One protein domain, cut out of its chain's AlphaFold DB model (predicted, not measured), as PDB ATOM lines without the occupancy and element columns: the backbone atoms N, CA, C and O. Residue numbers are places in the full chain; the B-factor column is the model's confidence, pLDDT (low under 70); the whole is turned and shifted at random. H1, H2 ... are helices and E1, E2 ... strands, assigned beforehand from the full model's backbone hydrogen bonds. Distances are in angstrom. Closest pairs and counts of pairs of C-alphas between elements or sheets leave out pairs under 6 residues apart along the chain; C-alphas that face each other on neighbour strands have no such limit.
ATOM      1  N   CYS A  20      -9.713-112.937 -32.243       95.19
ATOM      2  CA  CYS A  20     -10.349-114.210 -32.600       95.19
ATOM      3  C   CYS A  20     -10.883-114.330 -34.039       95.19
ATOM      4  O   CYS A  20     -11.568-115.304 -34.369       95.19
ATOM      5  N   SER A  21     -10.617-113.356 -34.903       96.56
ATOM      6  CA  SER A  21     -10.928-113.437 -36.330       96.56
ATOM      7  C   SER A  21      -9.926-114.364 -36.997       96.56
ATOM      8  O   SER A  21      -8.737-114.314 -36.689       96.56
ATOM      9  N   CYS A  22     -10.393-115.188 -37.930       98.31
ATOM     10  CA  CYS A  22      -9.491-116.070 -38.649       98.31
ATOM     11  C   CYS A  22      -8.418-115.268 -39.396       98.31
ATOM     12  O   CYS A  22      -8.718-114.282 -40.082       98.31
ATOM     13  N   LEU A  23      -7.173-115.715 -39.271       98.44
ATOM     14  CA  LEU A  23      -6.038-115.214 -40.025       98.44
ATOM     15  C   LEU A  23      -6.135-115.683 -41.477       98.44
ATOM     16  O   LEU A  23      -6.704-116.728 -41.793       98.44
ATOM     17  N   ASN A  24      -5.551-114.902 -42.383       98.56
ATOM     18  CA  ASN A  24      -5.425-115.309 -43.775       98.56
ATOM     19  C   ASN A  24      -4.401-116.450 -43.894       98.56
ATOM     20  O   ASN A  24      -3.266-116.307 -43.432       98.56
ATOM     21  N   TRP A  25      -4.780-117.563 -44.523       98.50
ATOM     22  CA  TRP A  25      -3.948-118.770 -44.610       98.50
ATOM     23  C   TRP A  25      -2.616-118.501 -45.319       98.50
ATOM     24  O   TRP A  25      -1.551-118.677 -44.727       98.50
ATOM     25  N   LYS A  26      -2.656-117.984 -46.553       98.12
ATOM     26  CA  LYS A  26      -1.457-117.664 -47.346       98.12
ATOM     27  C   LYS A  26      -0.512-116.718 -46.603       98.12
ATOM     28  O   LYS A  26       0.699-116.942 -46.586       98.12
ATOM     29  N   GLN A  27      -1.034-115.674 -45.961       98.44
ATOM     30  CA  GLN A  27      -0.218-114.745 -45.171       98.44
ATOM     31  C   GLN A  27       0.402-115.416 -43.939       98.44
ATOM     32  O   GLN A  27       1.576-115.189 -43.651       98.44
ATOM     33  N   SER A  28      -0.348-116.271 -43.241       98.38
ATOM     34  CA  SER A  28       0.127-116.962 -42.033       98.38
ATOM     35  C   SER A  28       1.330-117.863 -42.329       98.38
ATOM     36  O   SER A  28       2.324-117.808 -41.605       98.38
ATOM     37  N   TYR A  29       1.299-118.609 -43.440       98.38
ATOM     38  CA  TYR A  29       2.445-119.426 -43.857       98.38
ATOM     39  C   TYR A  29       3.594-118.590 -44.424       98.38
ATOM     40  O   TYR A  29       4.746-118.795 -44.052       98.38
ATOM     41  N   THR A  30       3.317-117.623 -45.308       97.69
ATOM     42  CA  THR A  30       4.388-116.824 -45.945       97.69
ATOM     43  C   THR A  30       5.145-115.933 -44.960       97.69
ATOM     44  O   THR A  30       6.323-115.654 -45.175       97.69
ATOM     45  N   SER A  31       4.503-115.516 -43.867       97.88
ATOM     46  CA  SER A  31       5.142-114.783 -42.767       97.88
ATOM     47  C   SER A  31       5.840-115.682 -41.738       97.88
ATOM     48  O   SER A  31       6.536-115.167 -40.862       97.88
ATOM     49  N   GLY A  32       5.668-117.006 -41.826       97.94
ATOM     50  CA  GLY A  32       6.216-117.970 -40.868       97.94
ATOM     51  C   GLY A  32       5.575-117.899 -39.479       97.94
ATOM     52  O   GLY A  32       6.219-118.249 -38.492       97.94
ATOM     53  N   VAL A  33       4.335-117.407 -39.377       98.12
ATOM     54  CA  VAL A  33       3.568-117.403 -38.117       98.12
ATOM     55  C   VAL A  33       3.120-118.818 -37.744       98.12
ATOM     56  O   VAL A  33       3.043-119.142 -36.561       98.12
ATOM     57  N   VAL A  34       2.883-119.663 -38.746       98.56
ATOM     58  CA  VAL A  34       2.553-121.087 -38.600       98.56
ATOM     59  C   VAL A  34       3.319-121.914 -39.629       98.56
ATOM     60  O   VAL A  34       3.699-121.415 -40.692       98.56
ATOM     61  N   ASN A  35       3.518-123.188 -39.318       98.12
ATOM     62  CA  ASN A  35       4.058-124.205 -40.209       98.12
ATOM     63  C   ASN A  35       2.987-125.250 -40.509       98.12
ATOM     64  O   ASN A  35       2.044-125.439 -39.747       98.12
ATOM     65  N   CYS A  36       3.137-125.966 -41.620       97.12
ATOM     66  CA  CYS A  36       2.266-127.107 -41.856       97.12
ATOM     67  C   CYS A  36       2.423-128.157 -40.747       97.12
ATOM     68  O   CYS A  36       3.548-128.527 -40.404       97.12
ATOM     69  N   GLY A  37       1.296-128.675 -40.255       96.81
ATOM     70  CA  GLY A  37       1.250-129.668 -39.185       96.81
ATOM     71  C   GLY A  37       1.106-129.051 -37.795       96.81
ATOM     72  O   GLY A  37       0.973-129.792 -36.823       96.81
ATOM     73  N   ASP A  38       1.093-127.719 -37.694       98.12
ATOM     74  CA  ASP A  38       0.787-127.007 -36.453       98.12
ATOM     75  C   ASP A  38      -0.699-127.151 -36.052       98.12
ATOM     76  O   ASP A  38      -1.045-127.062 -34.867       98.12
ATOM     77  N   GLY A  39      -1.581-127.396 -37.025       97.44
ATOM     78  CA  GLY A  39      -3.019-127.542 -36.849       97.44
ATOM     79  C   GLY A  39      -3.537-128.870 -37.394       97.44
ATOM     80  O   GLY A  39      -3.008-129.939 -37.084       97.44
ATOM     81  N   PHE A  40      -4.623-128.807 -38.165       98.00
ATOM     82  CA  PHE A  40      -5.271-129.987 -38.739       98.00
ATOM     83  C   PHE A  40      -4.964-130.189 -40.234       98.00
ATOM     84  O   PHE A  40      -5.755-130.788 -40.954       98.00
ATOM     85  N   GLU A  41      -3.833-129.695 -40.739       97.81
ATOM     86  CA  GLU A  41      -3.505-129.813 -42.169       97.81
ATOM     87  C   GLU A  41      -3.249-131.253 -42.622       97.81
ATOM     88  O   GLU A  41      -3.456-131.585 -43.784       97.81
ATOM     89  N   LEU A  42      -2.772-132.099 -41.705       96.25
ATOM     90  CA  LEU A  42      -2.287-133.451 -41.992       96.25
ATOM     91  C   LEU A  42      -3.147-134.535 -41.322       96.25
ATOM     92  O   LEU A  42      -2.631-135.564 -40.885       96.25
ATOM     93  N   THR A  43      -4.454-134.296 -41.209       95.19
ATOM     94  CA  THR A  43      -5.418-135.228 -40.595       95.19
ATOM     95  C   THR A  43      -6.068-136.199 -41.570       95.19
ATOM     96  O   THR A  43      -6.732-137.134 -41.127       95.19
ATOM     97  N   ASP A  44      -5.882-136.024 -42.881       92.44
ATOM     98  CA  ASP A  44      -6.406-136.966 -43.869       92.44
ATOM     99  C   ASP A  44      -5.814-138.366 -43.636       92.44
ATOM    100  O   ASP A  44      -4.599-138.585 -43.645       92.44
ATOM    101  N   HIS A  45      -6.701-139.343 -43.448       89.19
ATOM    102  CA  HIS A  45      -6.342-140.736 -43.224       89.19
ATOM    103  C   HIS A  45      -5.476-141.320 -44.353       89.19
ATOM    104  O   HIS A  45      -4.673-142.228 -44.105       89.19
ATOM    105  N   GLU A  46      -5.604-140.837 -45.590       89.06
ATOM    106  CA  GLU A  46      -4.779-141.287 -46.713       89.06
ATOM    107  C   GLU A  46      -3.284-141.021 -46.488       89.06
ATOM    108  O   GLU A  46      -2.452-141.842 -46.896       89.06
ATOM    109  N   LEU A  47      -2.936-139.964 -45.745       91.25
ATOM    110  CA  LEU A  47      -1.553-139.588 -45.427       91.25
ATOM    111  C   LEU A  47      -0.832-140.613 -44.540       91.25
ATOM    112  O   LEU A  47       0.396-140.636 -44.490       91.25
ATOM    113  N   LYS A  48      -1.563-141.536 -43.896       90.62
ATOM    114  CA  LYS A  48      -0.961-142.689 -43.195       90.62
ATOM    115  C   LYS A  48      -0.257-143.648 -44.165       90.62
ATOM    116  O   LYS A  48       0.597-144.428 -43.752       90.62
ATOM    117  N   THR A  49      -0.636-143.622 -45.443       92.62
ATOM    118  CA  THR A  49      -0.161-144.562 -46.476       92.62
ATOM    119  C   THR A  49       0.399-143.882 -47.721       92.62
ATOM    120  O   THR A  49       1.040-144.537 -48.544       92.62
ATOM    121  N   ARG A  50       0.164-142.578 -47.875       92.25
ATOM    122  CA  ARG A  50       0.555-141.775 -49.031       92.25
ATOM    123  C   ARG A  50       1.358-140.571 -48.567       92.25
ATOM    124  O   ARG A  50       1.195-140.085 -47.455       92.25
ATOM    125  N   ARG A  51       2.248-140.095 -49.433       92.94
ATOM    126  CA  ARG A  51       2.958-138.838 -49.196       92.94
ATOM    127  C   ARG A  51       1.983-137.678 -49.398       92.94
ATOM    128  O   ARG A  51       1.216-137.708 -50.354       92.94
ATOM    129  N   ASP A  52       2.079-136.658 -48.552       93.44
ATOM    130  CA  ASP A  52       1.437-135.372 -48.813       93.44
ATOM    131  C   ASP A  52       2.022-134.741 -50.085       93.44
ATOM    132  O   ASP A  52       3.228-134.499 -50.170       93.44
ATOM    133  N   VAL A  53       1.170-134.518 -51.080       92.06
ATOM    134  CA  VAL A  53       1.522-133.901 -52.368       92.06
ATOM    135  C   VAL A  53       0.592-132.745 -52.728       92.06
ATOM    136  O   VAL A  53       0.715-132.190 -53.815       92.06
ATOM    137  N   GLU A  54      -0.335-132.381 -51.841       91.88
ATOM    138  CA  GLU A  54      -1.379-131.403 -52.161       91.88
ATOM    139  C   GLU A  54      -1.879-130.579 -50.977       91.88
ATOM    140  O   GLU A  54      -2.478-129.532 -51.200       91.88
ATOM    141  N   TYR A  55      -1.615-130.963 -49.726       95.56
ATOM    142  CA  TYR A  55      -2.006-130.162 -48.567       95.56
ATOM    143  C   TYR A  55      -0.942-129.121 -48.254       95.56
ATOM    144  O   TYR A  55      -1.200-127.914 -48.333       95.56
ATOM    145  N   CYS A  56       0.272-129.579 -47.957       96.56
ATOM    146  CA  CYS A  56       1.376-128.714 -47.556       96.56
ATOM    147  C   CYS A  56       2.589-128.782 -48.465       96.56
ATOM    148  O   CYS A  56       3.422-127.875 -48.454       96.56
ATOM    149  N   HIS A  57       2.682-129.830 -49.272       95.81
ATOM    150  CA  HIS A  57       3.733-129.979 -50.260       95.81
ATOM    151  C   HIS A  57       3.137-129.866 -51.655       95.81
ATOM    152  O   HIS A  57       2.019-130.320 -51.880       95.81
ATOM    153  N   PRO A  58       3.854-129.247 -52.599       94.69
ATOM    154  CA  PRO A  58       3.400-129.217 -53.969       94.69
ATOM    155  C   PRO A  58       3.530-130.596 -54.626       94.69
ATOM    156  O   PRO A  58       4.452-131.365 -54.336       94.69
ATOM    157  N   TRP A  59       2.661-130.852 -55.597       92.38
ATOM    158  CA  TRP A  59       2.776-131.969 -56.520       92.38
ATOM    159  C   TRP A  59       4.144-131.935 -57.219       92.38
ATOM    160  O   TRP A  59       4.554-130.879 -57.716       92.38
ATOM    161  N   PRO A  60       4.871-133.068 -57.305       92.81
ATOM    162  CA  PRO A  60       6.164-133.111 -57.975       92.81
ATOM    163  C   PRO A  60       6.102-132.535 -59.397       92.81
ATOM    164  O   PRO A  60       5.358-133.019 -60.244       92.81
ATOM    165  N   GLY A  61       6.902-131.496 -59.653       92.69
ATOM    166  CA  GLY A  61       6.960-130.816 -60.951       92.69
ATOM    167  C   GLY A  61       5.941-129.690 -61.156       92.69
ATOM    168  O   GLY A  61       6.006-129.029 -62.190       92.69
ATOM    169  N   THR A  62       5.057-129.417 -60.189       91.62
ATOM    170  CA  THR A  62       4.041-128.356 -60.295       91.62
ATOM    171  C   THR A  62       4.038-127.466 -59.055       91.62
ATOM    172  O   THR A  62       3.636-127.885 -57.974       91.62
ATOM    173  N   ASN A  63       4.455-126.207 -59.206       93.50
ATOM    174  CA  ASN A  63       4.455-125.232 -58.111       93.50
ATOM    175  C   ASN A  63       3.028-124.814 -57.705       93.50
ATOM    176  O   ASN A  63       2.091-124.937 -58.488       93.50
ATOM    177  N   ASN A  64       2.889-124.252 -56.500       94.00
ATOM    178  CA  ASN A  64       1.656-123.634 -55.981       94.00
ATOM    179  C   ASN A  64       0.428-124.560 -55.882       94.00
ATOM    180  O   ASN A  64      -0.703-124.082 -55.872       94.00
ATOM    181  N   THR A  65       0.655-125.871 -55.804       95.06
ATOM    182  CA  THR A  65      -0.376-126.918 -55.666       95.06
ATOM    183  C   THR A  65      -0.692-127.278 -54.215       95.06
ATOM    184  O   THR A  65      -1.724-127.882 -53.962       95.06
ATOM    185  N   ALA A  66       0.151-126.875 -53.257       96.75
ATOM    186  CA  ALA A  66      -0.120-127.057 -51.833       96.75
ATOM    187  C   ALA A  66      -1.303-126.176 -51.398       96.75
ATOM    188  O   ALA A  66      -1.181-124.947 -51.378       96.75
ATOM    189  N   PHE A  67      -2.433-126.787 -51.052       97.12
ATOM    190  CA  PHE A  67      -3.688-126.119 -50.730       97.12
ATOM    191  C   PHE A  67      -3.494-125.039 -49.665       97.12
ATOM    192  O   PHE A  67      -3.706-123.860 -49.958       97.12
ATOM    193  N   PHE A  68      -3.036-125.409 -48.465       97.75
ATOM    194  CA  PHE A  68      -2.980-124.510 -47.306       97.75
ATOM    195  C   PHE A  68      -2.074-123.296 -47.542       97.75
ATOM    196  O   PHE A  68      -2.410-122.172 -47.172       97.75
ATOM    197  N   LEU A  69      -0.960-123.500 -48.246       97.31
ATOM    198  CA  LEU A  69       0.037-122.463 -48.518       97.31
ATOM    199  C   LEU A  69      -0.455-121.432 -49.547       97.31
ATOM    200  O   LEU A  69       0.110-120.343 -49.644       97.31
ATOM    201  N   ASN A  70      -1.491-121.761 -50.325       96.88
ATOM    202  CA  ASN A  70      -1.956-120.946 -51.446       96.88
ATOM    203  C   ASN A  70      -3.358-120.342 -51.251       96.88
ATOM    204  O   ASN A  70      -3.803-119.571 -52.104       96.88
ATOM    205  N   GLN A  71      -4.027-120.601 -50.123       97.62
ATOM    206  CA  GLN A  71      -5.351-120.048 -49.827       97.62
ATOM    207  C   GLN A  71      -5.282-118.567 -49.414       97.62
ATOM    208  O   GLN A  71      -5.018-118.224 -48.262       97.62
ATOM    209  N   ASN A  72      -5.546-117.643 -50.342       98.12
ATOM    210  CA  ASN A  72      -5.623-116.208 -50.037       98.12
ATOM    211  C   ASN A  72      -7.016-115.793 -49.518       98.12
ATOM    212  O   ASN A  72      -7.727-114.973 -50.105       98.12
ATOM    213  N   HIS A  73      -7.424-116.402 -48.413       98.19
ATOM    214  CA  HIS A  73      -8.626-116.061 -47.663       98.19
ATOM    215  C   HIS A  73      -8.433-116.423 -46.191       98.19
ATOM    216  O   HIS A  73      -7.420-117.006 -45.813       98.19
ATOM    217  N   ASN A  74      -9.421-116.097 -45.366       98.44
ATOM    218  CA  ASN A  74      -9.450-116.416 -43.943       98.44
ATOM    219  C   ASN A  74     -10.624-117.321 -43.537       98.44
ATOM    220  O   ASN A  74     -10.827-117.552 -42.357       98.44
ATOM    221  N   TYR A  75     -11.402-117.847 -44.485       98.62
ATOM    222  CA  TYR A  75     -12.456-118.803 -44.155       98.62
ATOM    223  C   TYR A  75     -11.931-120.051 -43.442       98.62
ATOM    224  O   TYR A  75     -10.862-120.568 -43.786       98.62
ATOM    225  N   CYS A  76     -12.730-120.568 -42.514       98.56
ATOM    226  CA  CYS A  76     -12.495-121.867 -41.904       98.56
ATOM    227  C   CYS A  76     -12.680-122.996 -42.917       98.56
ATOM    228  O   CYS A  76     -13.577-122.945 -43.763       98.56
ATOM    229  N   VAL A  77     -11.865-124.037 -42.784       98.44
ATOM    230  CA  VAL A  77     -11.890-125.226 -43.647       98.44
ATOM    231  C   VAL A  77     -12.164-126.475 -42.820       98.44
ATOM    232  O   VAL A  77     -12.059-126.439 -41.595       98.44
ATOM    233  N   VAL A  78     -12.557-127.568 -43.468       97.62
ATOM    234  CA  VAL A  78     -12.798-128.861 -42.813       97.62
ATOM    235  C   VAL A  78     -11.541-129.316 -42.049       97.62
ATOM    236  O   VAL A  78     -10.431-129.253 -42.570       97.62
ATOM    237  N   ALA A  79     -11.712-129.766 -40.803       97.75
ATOM    238  CA  ALA A  79     -10.614-130.214 -39.936       97.75
ATOM    239  C   ALA A  79     -10.129-131.641 -40.233       97.75
ATOM    240  O   ALA A  79      -9.003-131.986 -39.902       97.75
ATOM    241  N   GLU A  80     -10.944-132.469 -40.879       96.69
ATOM    242  CA  GLU A  80     -10.536-133.784 -41.375       96.69
ATOM    243  C   GLU A  80     -11.270-134.106 -42.668       96.69
ATOM    244  O   GLU A  80     -12.509-134.171 -42.707       96.69
ATOM    245  N   ILE A  81     -10.495-134.337 -43.725       94.25
ATOM    246  CA  ILE A  81     -11.015-134.852 -44.984       94.25
ATOM    247  C   ILE A  81     -11.211-136.353 -44.832       94.25
ATOM    248  O   ILE A  81     -10.272-137.113 -44.610       94.25
ATOM    249  N   LEU A  82     -12.462-136.781 -44.977       94.44
ATOM    250  CA  LEU A  82     -12.838-138.182 -44.930       94.44
ATOM    251  C   LEU A  82     -13.915-138.445 -45.979       94.44
ATOM    252  O   LEU A  82     -15.073-138.075 -45.803       94.44
ATOM    253  N   LYS A  83     -13.536-139.107 -47.075       94.50
ATOM    254  CA  LYS A  83     -14.421-139.426 -48.212       94.50
ATOM    255  C   LYS A  83     -15.207-140.723 -47.967       94.50
ATOM    256  O   LYS A  83     -15.187-141.657 -48.770       94.50
ATOM    257  N   SER A  84     -15.822-140.834 -46.788       93.19
ATOM    258  CA  SER A  84     -16.576-142.018 -46.356       93.19
ATOM    259  C   SER A  84     -17.640-141.670 -45.317       93.19
ATOM    260  O   SER A  84     -17.623-140.585 -44.751       93.19
ATOM    261  N   THR A  85     -18.523-142.621 -45.008       89.31
ATOM    262  CA  THR A  85     -19.542-142.494 -43.948       89.31
ATOM    263  C   THR A  85     -19.015-142.818 -42.545       89.31
ATOM    264  O   THR A  85     -19.783-142.854 -41.583       89.31
ATOM    265  N   ARG A  86     -17.713-143.105 -42.412       92.50
ATOM    266  CA  ARG A  86     -17.098-143.392 -41.113       92.50
ATOM    267  C   ARG A  86     -17.082-142.127 -40.241       92.50
ATOM    268  O   ARG A  86     -16.994-141.026 -40.780       92.50
ATOM    269  N   PRO A  87     -17.133-142.265 -38.905       93.50
ATOM    270  CA  PRO A  87     -16.932-141.130 -38.013       93.50
ATOM    271  C   PRO A  87     -15.545-140.507 -38.211       93.50
ATOM    272  O   PRO A  87     -14.560-141.237 -38.316       93.50
ATOM    273  N   LYS A  88     -15.492-139.173 -38.221       95.25
ATOM    274  CA  LYS A  88     -14.247-138.394 -38.205       95.25
ATOM    275  C   LYS A  88     -13.606-138.434 -36.815       95.25
ATOM    276  O   LYS A  88     -14.313-138.347 -35.808       95.25
ATOM    277  N   GLU A  89     -12.283-138.532 -36.767       96.00
ATOM    278  CA  GLU A  89     -11.462-138.329 -35.567       96.00
ATOM    279  C   GLU A  89     -11.443-136.839 -35.156       96.00
ATOM    280  O   GLU A  89     -11.473-136.512 -33.966       96.00
ATOM    281  N   HIS A  90     -11.471-135.929 -36.132       96.00
ATOM    282  CA  HIS A  90     -11.450-134.475 -35.975       96.00
ATOM    283  C   HIS A  90     -12.592-133.817 -36.776       96.00
ATOM    284  O   HIS A  90     -12.373-133.232 -37.840       96.00
ATOM    285  N   PRO A  91     -13.848-133.908 -36.298       95.81
ATOM    286  CA  PRO A  91     -14.983-133.303 -36.984       95.81
ATOM    287  C   PRO A  91     -14.971-131.771 -36.893       95.81
ATOM    288  O   PRO A  91     -14.488-131.184 -35.923       95.81
ATOM    289  N   GLY A  92     -15.625-131.125 -37.860       95.94
ATOM    290  CA  GLY A  92     -15.886-129.687 -37.848       95.94
ATOM    291  C   GLY A  92     -14.947-128.884 -38.741       95.94
ATOM    292  O   GLY A  92     -14.314-129.414 -39.653       95.94
ATOM    293  N   TYR A  93     -14.908-127.579 -38.483       98.12
ATOM    294  CA  TYR A  93     -14.180-126.597 -39.279       98.12
ATOM    295  C   TYR A  93     -13.222-125.818 -38.399       98.12
ATOM    296  O   TYR A  93     -13.515-125.607 -37.222       98.12
ATOM    297  N   TRP A  94     -12.113-125.352 -38.954       98.62
ATOM    298  CA  TRP A  94     -11.082-124.671 -38.182       98.62
ATOM    299  C   TRP A  94     -10.362-123.592 -38.990       98.62
ATOM    300  O   TRP A  94     -10.411-123.577 -40.222       98.62
ATOM    301  N   CYS A  95      -9.702-122.686 -38.275       98.75
ATOM    302  CA  CYS A  95      -8.795-121.688 -38.830       98.75
ATOM    303  C   CYS A  95      -7.740-121.286 -37.793       98.75
ATOM    304  O   CYS A  95      -7.925-121.503 -36.590       98.75
ATOM    305  N   TYR A  96      -6.664-120.649 -38.250       98.69
ATOM    306  CA  TYR A  96      -5.730-119.953 -37.367       98.69
ATOM    307  C   TYR A  96      -6.292-118.610 -36.899       98.69
ATOM    308  O   TYR A  96      -7.021-117.952 -37.635       98.69
ATOM    309  N   VAL A  97      -5.931-118.200 -35.690       98.50
ATOM    310  CA  VAL A  97      -6.263-116.917 -35.048       98.50
ATOM    311  C   VAL A  97      -5.020-116.367 -34.349       98.50
ATOM    312  O   VAL A  97      -4.024-117.081 -34.202       98.50
ATOM    313  N   ASP A  98      -5.069-115.111 -33.908       98.38
ATOM    314  CA  ASP A  98      -3.998-114.545 -33.087       98.38
ATOM    315  C   ASP A  98      -3.864-115.326 -31.765       98.38
ATOM    316  O   ASP A  98      -4.864-115.785 -31.204       98.38
ATOM    317  N   ALA A  99      -2.640-115.484 -31.251       98.00
ATOM    318  CA  ALA A  99      -2.404-116.148 -29.963       98.00
ATOM    319  C   ALA A  99      -3.118-115.463 -28.784       98.00
ATOM    320  O   ALA A  99      -3.374-116.115 -27.770       98.00
ATOM    321  N   ALA A 100      -3.457-114.177 -28.900       97.56
ATOM    322  CA  ALA A 100      -4.236-113.454 -27.902       97.56
ATOM    323  C   ALA A 100      -5.706-113.909 -27.831       97.56
ATOM    324  O   ALA A 100      -6.355-113.692 -26.803       97.56
ATOM    325  N   CYS A 101      -6.233-114.584 -28.862       97.88
ATOM    326  CA  CYS A 101      -7.612-115.063 -28.862       97.88
ATOM    327  C   CYS A 101      -7.882-116.052 -27.718       97.88
ATOM    328  O   CYS A 101      -7.283-117.124 -27.643       97.88
ATOM    329  N   GLN A 102      -8.852-115.720 -26.865       95.88
ATOM    330  CA  GLN A 102      -9.278-116.586 -25.761       95.88
ATOM    331  C   GLN A 102     -10.418-117.545 -26.154       95.88
ATOM    332  O   GLN A 102     -10.580-118.602 -25.545       95.88
ATOM    333  N   ASP A 103     -11.178-117.224 -27.207       96.25
ATOM    334  CA  ASP A 103     -12.353-117.986 -27.646       96.25
ATOM    335  C   ASP A 103     -12.001-119.015 -28.732       96.25
ATOM    336  O   ASP A 103     -12.369-118.896 -29.904       96.25
ATOM    337  N   LEU A 104     -11.275-120.067 -28.341       97.38
ATOM    338  CA  LEU A 104     -10.790-121.086 -29.283       97.38
ATOM    339  C   LEU A 104     -11.826-122.168 -29.640       97.38
ATOM    340  O   LEU A 104     -11.592-122.965 -30.547       97.38
ATOM    341  N   ASN A 105     -12.970-122.238 -28.951       96.62
ATOM    342  CA  ASN A 105     -14.051-123.207 -29.218       96.62
ATOM    343  C   ASN A 105     -13.587-124.681 -29.306       96.62
ATOM    344  O   ASN A 105     -14.050-125.437 -30.155       96.62
ATOM    345  N   GLY A 106     -12.657-125.100 -28.445       96.50
ATOM    346  CA  GLY A 106     -12.048-126.440 -28.495       96.50
ATOM    347  C   GLY A 106     -10.759-126.517 -29.318       96.50
ATOM    348  O   GLY A 106     -10.149-127.580 -29.407       96.50
ATOM    349  N   GLY A 107     -10.326-125.395 -29.890       97.50
ATOM    350  CA  GLY A 107      -8.989-125.226 -30.434       97.50
ATOM    351  C   GLY A 107      -7.912-125.072 -29.355       97.50
ATOM    352  O   GLY A 107      -8.195-125.161 -28.158       97.50
ATOM    353  N   LYS A 108      -6.660-124.864 -29.772       97.81
ATOM    354  CA  LYS A 108      -5.514-124.750 -28.856       97.81
ATOM    355  C   LYS A 108      -4.486-123.733 -29.347       97.81
ATOM    356  O   LYS A 108      -4.423-123.415 -30.534       97.81
ATOM    357  N   ALA A 109      -3.657-123.266 -28.417       98.44
ATOM    358  CA  ALA A 109      -2.474-122.480 -28.737       98.44
ATOM    359  C   ALA A 109      -1.487-123.305 -29.576       98.44
ATOM    360  O   ALA A 109      -1.260-124.484 -29.295       98.44
ATOM    361  N   VAL A 110      -0.904-122.669 -30.589       98.25
ATOM    362  CA  VAL A 110       0.120-123.263 -31.457       98.25
ATOM    363  C   VAL A 110       1.493-122.777 -31.011       98.25
ATOM    364  O   VAL A 110       2.380-123.573 -30.719       98.25
ATOM    365  N   ASN A 111       1.656-121.457 -30.930       98.25
ATOM    366  CA  ASN A 111       2.882-120.783 -30.518       98.25
ATOM    367  C   ASN A 111       2.556-119.388 -29.942       98.25
ATOM    368  O   ASN A 111       1.397-119.062 -29.706       98.25
ATOM    369  N   GLU A 112       3.569-118.553 -29.705       97.94
ATOM    370  CA  GLU A 112       3.397-117.208 -29.123       97.94
ATOM    371  C   GLU A 112       2.647-116.211 -30.026       97.94
ATOM    372  O   GLU A 112       2.270-115.136 -29.566       97.94
ATOM    373  N   LYS A 113       2.459-116.532 -31.309       98.12
ATOM    374  CA  LYS A 113       1.840-115.658 -32.318       98.12
ATOM    375  C   LYS A 113       0.515-116.194 -32.848       98.12
ATOM    376  O   LYS A 113      -0.292-115.409 -33.332       98.12
ATOM    377  N   ALA A 114       0.293-117.503 -32.774       98.56
ATOM    378  CA  ALA A 114      -0.909-118.133 -33.292       98.56
ATOM    379  C   ALA A 114      -1.525-119.155 -32.335       98.56
ATOM    380  O   ALA A 114      -0.847-119.894 -31.614       98.56
ATOM    381  N   ALA A 115      -2.841-119.253 -32.429       98.62
ATOM    382  CA  ALA A 115      -3.630-120.391 -31.993       98.62
ATOM    383  C   ALA A 115      -4.485-120.867 -33.172       98.62
ATOM    384  O   ALA A 115      -4.579-120.188 -34.195       98.62
ATOM    385  N   TYR A 116      -5.141-122.016 -33.040       98.56
ATOM    386  CA  TYR A 116      -6.285-122.319 -33.893       98.56
ATOM    387  C   TYR A 116      -7.565-122.367 -33.082       98.56
ATOM    388  O   TYR A 116      -7.554-122.753 -31.911       98.56
ATOM    389  N   LYS A 117      -8.674-122.020 -33.733       98.31
ATOM    390  CA  LYS A 117     -10.021-122.177 -33.186       98.31
ATOM    391  C   LYS A 117     -10.845-123.136 -34.035       98.31
ATOM    392  O   LYS A 117     -10.601-123.275 -35.234       98.31
ATOM    393  N   MET A 118     -11.860-123.734 -33.420       98.31
ATOM    394  CA  MET A 118     -12.924-124.404 -34.165       98.31
ATOM    395  C   MET A 118     -14.020-123.398 -34.519       98.31
ATOM    396  O   MET A 118     -14.420-122.562 -33.706       98.31
ATOM    397  N   CYS A 119     -14.525-123.489 -35.739       97.50
ATOM    398  CA  CYS A 119     -15.559-122.610 -36.255       97.50
ATOM    399  C   CYS A 119     -16.914-123.297 -36.193       97.50
ATOM    400  O   CYS A 119     -17.058-124.489 -36.481       97.50
ATOM    401  N   LYS A 120     -17.936-122.526 -35.826       93.31
ATOM    402  CA  LYS A 120     -19.303-123.031 -35.766       93.31
ATOM    403  C   LYS A 120     -19.879-123.111 -37.187       93.31
ATOM    404  O   LYS A 120     -19.886-122.093 -37.878       93.31
ATOM    405  N   PRO A 121     -20.425-124.258 -37.618       89.25
ATOM    406  CA  PRO A 121     -21.121-124.345 -38.899       89.25
ATOM    407  C   PRO A 121     -22.317-123.383 -38.964       89.25
ATOM    408  O   PRO A 121     -23.123-123.355 -38.024       89.25
ATOM    409  N   GLY A 122     -22.508-122.668 -40.074       90.38
ATOM    410  CA  GLY A 122     -23.584-121.681 -40.233       90.38
ATOM    411  C   GLY A 122     -23.286-120.324 -39.601       90.38
ATOM    412  O   GLY A 122     -24.222-119.563 -39.368       90.38
ATOM    413  N   SER A 123     -22.029-120.042 -39.245       93.00
ATOM    414  CA  SER A 123     -21.634-118.759 -38.641       93.00
ATOM    415  C   SER A 123     -21.314-117.677 -39.672       93.00
ATOM    416  O   SER A 123     -21.295-116.502 -39.318       93.00
ATOM    417  N   GLY A 124     -21.080-118.062 -40.929       94.25
ATOM    418  CA  GLY A 124     -20.569-117.183 -41.980       94.25
ATOM    419  C   GLY A 124     -19.040-117.084 -41.997       94.25
ATOM    420  O   GLY A 124     -18.497-116.349 -42.817       94.25
ATOM    421  N   GLU A 125     -18.334-117.797 -41.111       95.62
ATOM    422  CA  GLU A 125     -16.866-117.794 -41.041       95.62
ATOM    423  C   GLU A 125     -16.223-118.913 -41.877       95.62
ATOM    424  O   GLU A 125     -15.019-118.871 -42.128       95.62
ATOM    425  N   GLY A 126     -16.979-119.936 -42.291       97.25
ATOM    426  CA  GLY A 126     -16.444-121.116 -42.975       97.25
ATOM    427  C   GLY A 126     -16.648-121.113 -44.487       97.25
ATOM    428  O   GLY A 126     -17.615-120.551 -44.994       97.25
ATOM    429  N   LEU A 127     -15.798-121.845 -45.216       98.12
ATOM    430  CA  LEU A 127     -16.065-122.181 -46.623       98.12
ATOM    431  C   LEU A 127     -17.382-122.963 -46.771       98.12
ATOM    432  O   LEU A 127     -18.049-122.854 -47.795       98.12
ATOM    433  N   SER A 128     -17.774-123.706 -45.733       96.50
ATOM    434  CA  SER A 128     -19.051-124.421 -45.643       96.50
ATOM    435  C   SER A 128     -20.283-123.527 -45.698       96.50
ATOM    436  O   SER A 128     -21.368-124.016 -46.020       96.50
ATOM    437  N   ASP A 129     -20.126-122.243 -45.384       96.25
ATOM    438  CA  ASP A 129     -21.214-121.271 -45.384       96.25
ATOM    439  C   ASP A 129     -21.421-120.642 -46.772       96.25
ATOM    440  O   ASP A 129     -22.459-120.027 -47.018       96.25
ATOM    441  N   LEU A 130     -20.471-120.825 -47.699       97.00
ATOM    442  CA  LEU A 130     -20.594-120.353 -49.074       97.00
ATOM    443  C   LEU A 130     -21.496-121.294 -49.888       97.00
ATOM    444  O   LEU A 130     -21.266-122.508 -49.900       97.00
TER     445      LEU A 130
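This is residues 20 to 130 of the 219 residues of the protein "Hypothetical protein" of Alexandrium andersonii (UniProt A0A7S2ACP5). What is the picture? There is little regular structure: long loops make most of the body, with the antiparallel hairpin E1 and E2 in one part, short helices H1 and H3 packed together, and H2 farther out. What is printed? 111 residues, ordered H1, H2, H3, E1, E2, are mixed in class, with only 26 in named elements; the whole is compact, radius of gyration of the C-alphas 13.7 A, spanning 39 by 36 by 26 A.

How do the strands pair? E1, residues 93 to 98, and E2, residues 114 to 119, are an antiparallel hairpin at 147 degrees; N 97 and O 115, 2.8 A apart, are within hydrogen-bond range. Where are the helices? H1, residues 25 to 30, touches H3, residues 67 to 70; their closest C-alphas, of Lys 26 and Leu 69, are 5.2 A apart. H2, residues 45 to 48, is apart from H1, H3, E1 and E2. Every O i to N i+4 pair in H1 is within range; H2 and H3 are too short for one.

Where are the anchors? H1 begins at C-alpha 25, (-3.948, -118.770, -44.610), and E2 ends at C-alpha 119, (-15.559, -122.610, -36.255). How long are the strands? First to last C-alpha, E1 measures 16.9 A and E2 15.6 A.

How far does it reach? The C-alphas farthest apart, of Gly 61 and Gln 102, are 41.3 A apart. Is it continuous? The printed part has no cut, its four links are long, and no printed residue has pLDDT under 70.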